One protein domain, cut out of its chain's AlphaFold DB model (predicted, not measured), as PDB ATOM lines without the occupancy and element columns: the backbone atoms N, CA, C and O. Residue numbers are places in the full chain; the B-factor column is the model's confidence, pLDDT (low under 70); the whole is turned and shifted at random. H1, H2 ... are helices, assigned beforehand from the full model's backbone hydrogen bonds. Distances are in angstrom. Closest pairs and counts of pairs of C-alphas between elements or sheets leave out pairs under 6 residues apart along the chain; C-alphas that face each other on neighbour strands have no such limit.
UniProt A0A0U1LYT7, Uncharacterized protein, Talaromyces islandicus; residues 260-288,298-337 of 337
ATOM      1  N   SER A 260      30.544 -26.099 -19.197       77.44
ATOM      2  CA  SER A 260      30.556 -25.439 -20.506       77.44
ATOM      3  C   SER A 260      31.509 -26.119 -21.494       77.44
ATOM      4  O   SER A 260      32.305 -26.990 -21.135       77.44
ATOM      5  N   SER A 261      31.409 -25.722 -22.766       81.88
ATOM      6  CA  SER A 261      32.237 -26.229 -23.861       81.88
ATOM      7  C   SER A 261      32.832 -25.085 -24.669       81.88
ATOM      8  O   SER A 261      32.110 -24.143 -24.992       81.88
ATOM      9  N   THR A 262      34.124 -25.166 -24.992       82.56
ATOM     10  CA  THR A 262      34.827 -24.153 -25.802       82.56
ATOM     11  C   THR A 262      35.073 -24.593 -27.247       82.56
ATOM     12  O   THR A 262      35.843 -23.954 -27.958       82.56
ATOM     13  N   VAL A 263      34.446 -25.689 -27.692       84.06
ATOM     14  CA  VAL A 263      34.580 -26.213 -29.060       84.06
ATOM     15  C   VAL A 263      34.031 -25.171 -30.044       84.06
ATOM     16  O   VAL A 263      32.837 -24.885 -29.995       84.06
ATOM     17  N   PRO A 264      34.864 -24.585 -30.925       80.56
ATOM     18  CA  PRO A 264      34.454 -23.467 -31.779       80.56
ATOM     19  C   PRO A 264      33.744 -23.924 -33.062       80.56
ATOM     20  O   PRO A 264      33.513 -23.118 -33.959       80.56
ATOM     21  N   PHE A 265      33.450 -25.219 -33.175       84.38
ATOM     22  CA  PHE A 265      32.894 -25.846 -34.365       84.38
ATOM     23  C   PHE A 265      31.500 -26.393 -34.068       84.38
ATOM     24  O   PHE A 265      31.276 -27.038 -33.038       84.38
ATOM     25  N   GLU A 266      30.573 -26.147 -34.987       86.44
ATOM     26  CA  GLU A 266      29.245 -26.752 -34.952       86.44
ATOM     27  C   GLU A 266      29.344 -28.269 -35.149       86.44
ATOM     28  O   GLU A 266      30.273 -28.776 -35.788       86.44
ATOM     29  N   ARG A 267      28.395 -29.000 -34.558       91.06
ATOM     30  CA  ARG A 267      28.273 -30.436 -34.790       91.06
ATOM     31  C   ARG A 267      27.780 -30.665 -36.212       91.06
ATOM     32  O   ARG A 267      26.833 -30.024 -36.650       91.06
ATOM     33  N   ASP A 268      28.390 -31.615 -36.896       89.69
ATOM     34  CA  ASP A 268      27.912 -32.090 -38.187       89.69
ATOM     35  C   ASP A 268      26.869 -33.190 -37.983       89.69
ATOM     36  O   ASP A 268      27.193 -34.301 -37.563       89.69
ATOM     37  N   GLU A 269      25.608 -32.874 -38.272       89.94
ATOM     38  CA  GLU A 269      24.483 -33.808 -38.141       89.94
ATOM     39  C   GLU A 269      24.579 -35.005 -39.101       89.94
ATOM     40  O   GLU A 269      23.938 -36.030 -38.877       89.94
ATOM     41  N   MET A 270      25.398 -34.900 -40.152       90.25
ATOM     42  CA  MET A 270      25.600 -35.940 -41.161       90.25
ATOM     43  C   MET A 270      26.840 -36.801 -40.878       90.25
ATOM     44  O   MET A 270      27.243 -37.599 -41.730       90.25
ATOM     45  N   PHE A 271      27.462 -36.665 -39.701       89.75
ATOM     46  CA  PHE A 271      28.609 -37.483 -39.321       89.75
ATOM     47  C   PHE A 271      28.229 -38.970 -39.269       89.75
ATOM     48  O   PHE A 271      27.370 -39.387 -38.493       89.75
ATOM     49  N   VAL A 272      28.904 -39.796 -40.072       88.25
ATOM     50  CA  VAL A 272      28.653 -41.242 -40.156       88.25
ATOM     51  C   VAL A 272      29.945 -42.054 -40.058       88.25
ATOM     52  O   VAL A 272      30.990 -41.682 -40.594       88.25
ATOM     53  N   GLY A 273      29.860 -43.220 -39.413       86.19
ATOM     54  CA  GLY A 273      30.977 -44.157 -39.259       86.19
ATOM     55  C   GLY A 273      32.001 -43.749 -38.189       86.19
ATOM     56  O   GLY A 273      31.756 -42.861 -37.384       86.19
ATOM     57  N   ARG A 274      33.162 -44.429 -38.174       92.19
ATOM     58  CA  ARG A 274      34.270 -44.238 -37.201       92.19
ATOM     59  C   ARG A 274      33.934 -44.582 -35.743       92.19
ATOM     60  O   ARG A 274      34.618 -44.120 -34.830       92.19
ATOM     61  N   GLU A 275      32.914 -45.407 -35.524       93.56
ATOM     62  CA  GLU A 275      32.496 -45.786 -34.172       93.56
ATOM     63  C   GLU A 275      33.531 -46.600 -33.416       93.56
ATOM     64  O   GLU A 275      33.748 -46.392 -32.226       93.56
ATOM     65  N   ASP A 276      34.242 -47.461 -34.131       93.38
ATOM     66  CA  ASP A 276      35.413 -48.165 -33.632       93.38
ATOM     67  C   ASP A 276      36.454 -47.196 -33.044       93.38
ATOM     68  O   ASP A 276      36.987 -47.431 -31.958       93.38
ATOM     69  N   ILE A 277      36.692 -46.065 -33.717       93.38
ATOM     70  CA  ILE A 277      37.638 -45.038 -33.267       93.38
ATOM     71  C   ILE A 277      37.082 -44.278 -32.061       93.38
ATOM     72  O   ILE A 277      37.800 -44.100 -31.080       93.38
ATOM     73  N   ILE A 278      35.819 -43.844 -32.105       92.81
ATOM     74  CA  ILE A 278      35.169 -43.103 -31.010       92.81
ATOM     75  C   ILE A 278      35.147 -43.935 -29.720       92.81
ATOM     76  O   ILE A 278      35.498 -43.426 -28.653       92.81
ATOM     77  N   ILE A 279      34.806 -45.222 -29.819       90.44
ATOM     78  CA  ILE A 279      34.835 -46.166 -28.694       90.44
ATOM     79  C   ILE A 279      36.258 -46.292 -28.142       90.44
ATOM     80  O   ILE A 279      36.454 -46.243 -26.930       90.44
ATOM     81  N   ASN A 280      37.265 -46.388 -29.012       90.62
ATOM     82  CA  ASN A 280      38.658 -46.498 -28.586       90.62
ATOM     83  C   ASN A 280      39.158 -45.234 -27.854       90.62
ATOM     84  O   ASN A 280      39.825 -45.340 -26.821       90.62
ATOM     85  N   ILE A 281      38.784 -44.033 -28.324       90.75
ATOM     86  CA  ILE A 281      39.049 -42.776 -27.598       90.75
ATOM     87  C   ILE A 281      38.401 -42.842 -26.214       90.75
ATOM     88  O   ILE A 281      39.061 -42.551 -25.217       90.75
ATOM     89  N   ASN A 282      37.131 -43.254 -26.143       87.38
ATOM     90  CA  ASN A 282      36.406 -43.321 -24.881       87.38
ATOM     91  C   ASN A 282      37.072 -44.272 -23.882       87.38
ATOM     92  O   ASN A 282      37.323 -43.869 -22.753       87.38
ATOM     93  N   ASN A 283      37.432 -45.484 -24.305       86.31
ATOM     94  CA  ASN A 283      38.108 -46.458 -23.449       86.31
ATOM     95  C   ASN A 283      39.464 -45.923 -22.965       86.31
ATOM     96  O   ASN A 283      39.769 -45.970 -21.777       86.31
ATOM     97  N   THR A 284      40.239 -45.300 -23.857       84.44
ATOM     98  CA  THR A 284      41.546 -44.717 -23.510       84.44
ATOM     99  C   THR A 284      41.435 -43.600 -22.465       84.44
ATOM    100  O   THR A 284      42.315 -43.455 -21.612       84.44
ATOM    101  N   VAL A 285      40.382 -42.781 -22.543       80.38
ATOM    102  CA  VAL A 285      40.198 -41.598 -21.687       80.38
ATOM    103  C   VAL A 285      39.415 -41.919 -20.405       80.38
ATOM    104  O   VAL A 285      39.638 -41.252 -19.396       80.38
ATOM    105  N   GLN A 286      38.537 -42.930 -20.411       72.38
ATOM    106  CA  GLN A 286      37.625 -43.240 -19.299       72.38
ATOM    107  C   GLN A 286      37.962 -44.502 -18.491       72.38
ATOM    108  O   GLN A 286      37.379 -44.696 -17.424       72.38
ATOM    109  N   GLU A 287      38.906 -45.350 -18.917       58.69
ATOM    110  CA  GLU A 287      39.325 -46.504 -18.111       58.69
ATOM    111  C   GLU A 287      40.110 -46.079 -16.843       58.69
ATOM    112  O   GLU A 287      41.336 -45.990 -16.824       58.69
ATOM    113  N   SER A 288      39.345 -45.936 -15.750       53.03
ATOM    114  CA  SER A 288      39.682 -46.170 -14.330       53.03
ATOM    115  C   SER A 288      40.261 -45.031 -13.467       53.03
ATOM    116  O   SER A 288      41.404 -44.602 -13.606       53.03
ATOM    117  N   LEU A 298      44.818 -38.673 -32.215       90.00
ATOM    118  CA  LEU A 298      44.313 -39.071 -33.528       90.00
ATOM    119  C   LEU A 298      45.394 -38.818 -34.583       90.00
ATOM    120  O   LEU A 298      45.752 -37.670 -34.844       90.00
ATOM    121  N   VAL A 299      45.899 -39.881 -35.212       89.12
ATOM    122  CA  VAL A 299      46.995 -39.820 -36.196       89.12
ATOM    123  C   VAL A 299      46.540 -40.412 -37.530       89.12
ATOM    124  O   VAL A 299      45.773 -41.368 -37.569       89.12
ATOM    125  N   GLY A 300      46.979 -39.821 -38.643       87.94
ATOM    126  CA  GLY A 300      46.620 -40.262 -39.994       87.94
ATOM    127  C   GLY A 300      46.863 -39.184 -41.050       87.94
ATOM    128  O   GLY A 300      47.152 -38.032 -40.712       87.94
ATOM    129  N   LEU A 301      46.705 -39.544 -42.326       88.31
ATOM    130  CA  LEU A 301      46.926 -38.659 -43.478       88.31
ATOM    131  C   LEU A 301      46.079 -37.371 -43.421       88.31
ATOM    132  O   LEU A 301      45.072 -37.282 -42.711       88.31
ATOM    133  N   GLY A 302      46.500 -36.337 -44.149       86.88
ATOM    134  CA  GLY A 302      45.706 -35.117 -44.326       86.88
ATOM    135  C   GLY A 302      44.336 -35.428 -44.940       86.88
ATOM    136  O   GLY A 302      44.217 -36.334 -45.756       86.88
ATOM    137  N   GLY A 303      43.287 -34.722 -44.512       85.00
ATOM    138  CA  GLY A 303      41.940 -34.864 -45.086       85.00
ATOM    139  C   GLY A 303      41.114 -36.075 -44.628       85.00
ATOM    140  O   GLY A 303      39.926 -36.120 -44.907       85.00
ATOM    141  N   VAL A 304      41.664 -37.021 -43.857       88.31
ATOM    142  CA  VAL A 304      40.932 -38.248 -43.446       88.31
ATOM    143  C   VAL A 304      39.842 -38.047 -42.378       88.31
ATOM    144  O   VAL A 304      39.245 -39.026 -41.929       88.31
ATOM    145  N   GLY A 305      39.602 -36.807 -41.938       88.69
ATOM    146  CA  GLY A 305      38.534 -36.473 -40.984       88.69
ATOM    147  C   GLY A 305      38.914 -36.493 -39.497       88.69
ATOM    148  O   GLY A 305      38.030 -36.537 -38.652       88.69
ATOM    149  N   LYS A 306      40.204 -36.431 -39.134       93.25
ATOM    150  CA  LYS A 306      40.657 -36.460 -37.720       93.25
ATOM    151  C   LYS A 306      39.997 -35.388 -36.845       93.25
ATOM    152  O   LYS A 306      39.511 -35.695 -35.763       93.25
ATOM    153  N   SER A 307      39.966 -34.145 -37.327       90.12
ATOM    154  CA  SER A 307      39.332 -33.036 -36.608       90.12
ATOM    155  C   SER A 307      37.835 -33.272 -36.435       90.12
ATOM    156  O   SER A 307      37.307 -33.011 -35.362       90.12
ATOM    157  N   GLN A 308      37.180 -33.846 -37.447       91.81
ATOM    158  CA  GLN A 308      35.756 -34.162 -37.399       91.81
ATOM    159  C   GLN A 308      35.440 -35.228 -36.346       91.81
ATOM    160  O   GLN A 308      34.485 -35.080 -35.595       91.81
ATOM    161  N   ILE A 309      36.290 -36.253 -36.228       93.94
ATOM    162  CA  ILE A 309      36.177 -37.274 -35.175       93.94
ATOM    163  C   ILE A 309      36.319 -36.635 -33.785       93.94
ATOM    164  O   ILE A 309      35.553 -36.958 -32.882       93.94
ATOM    165  N   ALA A 310      37.278 -35.720 -33.603       93.19
ATOM    166  CA  ALA A 310      37.464 -35.023 -32.331       93.19
ATOM    167  C   ALA A 310      36.258 -34.136 -31.976       93.19
ATOM    168  O   ALA A 310      35.804 -34.162 -30.836       93.19
ATOM    169  N   ILE A 311      35.719 -33.393 -32.949       93.12
ATOM    170  CA  ILE A 311      34.513 -32.575 -32.769       93.12
ATOM    171  C   ILE A 311      33.336 -33.473 -32.379       93.12
ATOM    172  O   ILE A 311      32.728 -33.253 -31.335       93.12
ATOM    173  N   GLU A 312      33.060 -34.539 -33.129       94.44
ATOM    174  CA  GLU A 312      31.940 -35.431 -32.818       94.44
ATOM    175  C   GLU A 312      32.083 -36.073 -31.427       94.44
ATOM    176  O   GLU A 312      31.128 -36.094 -30.648       94.44
ATOM    177  N   TYR A 313      33.289 -36.515 -31.054       92.88
ATOM    178  CA  TYR A 313      33.553 -37.048 -29.715       92.88
ATOM    179  C   TYR A 313      33.210 -36.036 -28.611       92.88
ATOM    180  O   TYR A 313      32.580 -36.397 -27.615       92.88
ATOM    181  N   THR A 314      33.561 -34.756 -28.789       91.62
ATOM    182  CA  THR A 314      33.241 -33.715 -27.799       91.62
ATOM    183  C   THR A 314      31.740 -33.527 -27.589       91.62
ATOM    184  O   THR A 314      31.310 -33.367 -26.448       91.62
ATOM    185  N   TYR A 315      30.929 -33.600 -28.649       91.31
ATOM    186  CA  TYR A 315      29.471 -33.511 -28.528       91.31
ATOM    187  C   TYR A 315      28.889 -34.733 -27.808       91.31
ATOM    188  O   TYR A 315      28.117 -34.574 -26.862       91.31
ATOM    189  N   ARG A 316      29.338 -35.944 -28.158       91.25
ATOM    190  CA  ARG A 316      28.874 -37.190 -27.520       91.25
ATOM    191  C   ARG A 316      29.212 -37.278 -26.033       91.25
ATOM    192  O   ARG A 316      28.411 -37.781 -25.246       91.25
ATOM    193  N   ILE A 317      30.375 -36.776 -25.616       88.06
ATOM    194  CA  ILE A 317      30.740 -36.723 -24.192       88.06
ATOM    195  C   ILE A 317      29.874 -35.738 -23.417       88.06
ATOM    196  O   ILE A 317      29.492 -36.023 -22.287       88.06
ATOM    197  N   ARG A 318      29.505 -34.605 -24.014       86.69
ATOM    198  CA  ARG A 318      28.597 -33.656 -23.360       86.69
ATOM    199  C   ARG A 318      27.188 -34.218 -23.188       86.69
ATOM    200  O   ARG A 318      26.542 -33.914 -22.190       86.69
ATOM    201  N   GLU A 319      26.727 -35.033 -24.134       87.88
ATOM    202  CA  GLU A 319      25.431 -35.715 -24.058       87.88
ATOM    203  C   GLU A 319      25.439 -36.839 -23.014       87.88
ATOM    204  O   GLU A 319      24.538 -36.921 -22.182       87.88
ATOM    205  N   SER A 320      26.471 -37.684 -23.026       86.12
ATOM    206  CA  SER A 320      26.576 -38.848 -22.133       86.12
ATOM    207  C   SER A 320      27.046 -38.510 -20.714       86.12
ATOM    208  O   SER A 320      26.686 -39.206 -19.766       86.12
ATOM    209  N   ALA A 321      27.807 -37.429 -20.540       84.50
ATOM    210  CA  ALA A 321      28.305 -36.958 -19.254       84.50
ATOM    211  C   ALA A 321      28.126 -35.431 -19.126       84.50
ATOM    212  O   ALA A 321      29.105 -34.681 -19.207       84.50
ATOM    213  N   PRO A 322      26.896 -34.950 -18.842       80.06
ATOM    214  CA  PRO A 322      26.565 -33.520 -18.791       80.06
ATOM    215  C   PRO A 322      27.338 -32.719 -17.739       80.06
ATOM    216  O   PRO A 322      27.388 -31.495 -17.809       80.06
ATOM    217  N   ASN A 323      27.946 -33.410 -16.768       81.25
ATOM    218  CA  ASN A 323      28.780 -32.823 -15.720       81.25
ATOM    219  C   ASN A 323      30.238 -32.573 -16.157       81.25
ATOM    220  O   ASN A 323      31.056 -32.130 -15.351       81.25
ATOM    221  N   THR A 324      30.574 -32.855 -17.417       80.12
ATOM    222  CA  THR A 324      31.940 -32.787 -17.947       80.12
ATOM    223  C   THR A 324      32.216 -31.439 -18.601       80.12
ATOM    224  O   THR A 324      31.441 -30.959 -19.425       80.12
ATOM    225  N   TRP A 325      33.363 -30.849 -18.270       82.38
ATOM    226  CA  TRP A 325      33.871 -29.654 -18.942       82.38
ATOM    227  C   TRP A 325      34.649 -30.053 -20.193       82.38
ATOM    228  O   TRP A 325      35.488 -30.953 -20.142       82.38
ATOM    229  N   THR A 326      34.396 -29.381 -21.314       84.62
ATOM    230  CA  THR A 326      35.059 -29.701 -22.585       84.62
ATOM    231  C   THR A 326      35.813 -28.495 -23.117       84.62
ATOM    232  O   THR A 326      35.206 -27.502 -23.514       84.62
ATOM    233  N   PHE A 327      37.137 -28.597 -23.178       82.50
ATOM    234  CA  PHE A 327      37.995 -27.521 -23.659       82.50
ATOM    235  C   PHE A 327      38.619 -27.893 -25.004       82.50
ATOM    236  O   PHE A 327      39.203 -28.963 -25.154       82.50
ATOM    237  N   TRP A 328      38.500 -26.995 -25.976       82.88
ATOM    238  CA  TRP A 328      39.189 -27.043 -27.256       82.88
ATOM    239  C   TRP A 328      40.346 -26.044 -27.253       82.88
ATOM    240  O   TRP A 328      40.126 -24.840 -27.111       82.88
ATOM    241  N   VAL A 329      41.572 -26.545 -27.407       78.44
ATOM    242  CA  VAL A 329      42.811 -25.753 -27.367       78.44
ATOM    243  C   VAL A 329      43.557 -25.928 -28.686       78.44
ATOM    244  O   VAL A 329      43.702 -27.045 -29.188       78.44
ATOM    245  N   HIS A 330      44.006 -24.827 -29.285       71.25
ATOM    246  CA  HIS A 330      44.583 -24.838 -30.626       71.25
ATOM    247  C   HIS A 330      46.090 -25.136 -30.616       71.25
ATOM    248  O   HIS A 330      46.918 -24.291 -30.894       71.25
ATOM    249  N   ALA A 331      46.457 -26.389 -30.435       69.69
ATOM    250  CA  ALA A 331      47.827 -26.884 -30.300       69.69
ATOM    251  C   ALA A 331      48.782 -26.810 -31.534       69.69
ATOM    252  O   ALA A 331      49.751 -27.563 -31.601       69.69
ATOM    253  N   SER A 332      48.526 -25.987 -32.559       58.16
ATOM    254  CA  SER A 332      49.256 -26.062 -33.850       58.16
ATOM    255  C   SER A 332      50.721 -25.623 -33.809       58.16
ATOM    256  O   SER A 332      51.484 -25.940 -34.716       58.16
ATOM    257  N   ASN A 333      51.085 -24.824 -32.817       52.16
ATOM    258  CA  ASN A 333      52.432 -24.335 -32.570       52.16
ATOM    259  C   ASN A 333      52.560 -24.024 -31.075       52.16
ATOM    260  O   ASN A 333      51.559 -23.899 -30.368       52.16
ATOM    261  N   THR A 334      53.792 -23.893 -30.595       43.09
ATOM    262  CA  THR A 334      54.103 -23.506 -29.210       43.09
ATOM    263  C   THR A 334      53.482 -22.166 -28.798       43.09
ATOM    264  O   THR A 334      53.356 -21.903 -27.611       43.09
ATOM    265  N   THR A 335      53.037 -21.352 -29.760       37.84
ATOM    266  CA  THR A 335      52.334 -20.071 -29.580       37.84
ATOM    267  C   THR A 335      50.827 -20.184 -29.314       37.84
ATOM    268  O   THR A 335      50.206 -19.184 -28.962       37.84
ATOM    269  N   ARG A 336      50.195 -21.349 -29.515       37.09
ATOM    270  CA  ARG A 336      48.737 -21.539 -29.346       37.09
ATOM    271  C   ARG A 336      48.364 -22.690 -28.394       37.09
ATOM    272  O   ARG A 336      47.199 -23.101 -28.352       37.09
ATOM    273  N   PHE A 337      49.345 -23.198 -27.652       35.31
ATOM    274  CA  PHE A 337      49.163 -24.219 -26.621       35.31
ATOM    275  C   PHE A 337      48.881 -23.617 -25.247       35.31
ATOM    276  O   PHE A 337      49.504 -22.581 -24.928       35.31
TER     277      PHE A 337
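Overview. This is residues 260 to 288 and 298 to 337 of the 337 residues of an uncharacterized protein of Talaromyces islandicus (UniProt A0A0U1LYT7). With little regular structure, this domain has helix H2 in its middle, H1 steeply tilted on one side of it, and unnamed stretches on the side away from H1. Residues 260 to 274 wrap round H2 to reach H1; residues 321 to 329 fold back past H2. The printed part has 69 residues, 27 of them in the two named helices, H1 then H2, with no named strand; the class is all helix. It is only just compact, close to loose, with a radius of gyration of the C-alphas of 12.7 A and spans of 32 by 28 by 26 A.

Along the chain. H2, residues 306 to 320, runs 21.1 A from C-alpha 306 at (40.657, -36.460, -37.720). H1, residues 275 to 286, runs 15.9 A from C-alpha 275 at (32.496, -45.786, -34.172).

Arrangement. H2 and H1 are close but not clearly touching; their closest C-alphas, of Tyr 313 and Ile 278, are 6.4 A apart. They run the same way at a steep tilt of 63 degrees. In both helices every O i to N i+4 pair is within hydrogen-bond range.

Size, cuts and confidence. Residues 289 to 297 are not printed; C-alphas 288 and 298 are 21.0 A apart across this cut, in the link from H1 to H2. Residues 283 to 288, of which 283 to 286 belong to H1, 299 to 304 and 330 to 336 stand free. Residues 287 to 288 and 331 to 337 have pLDDT under 70.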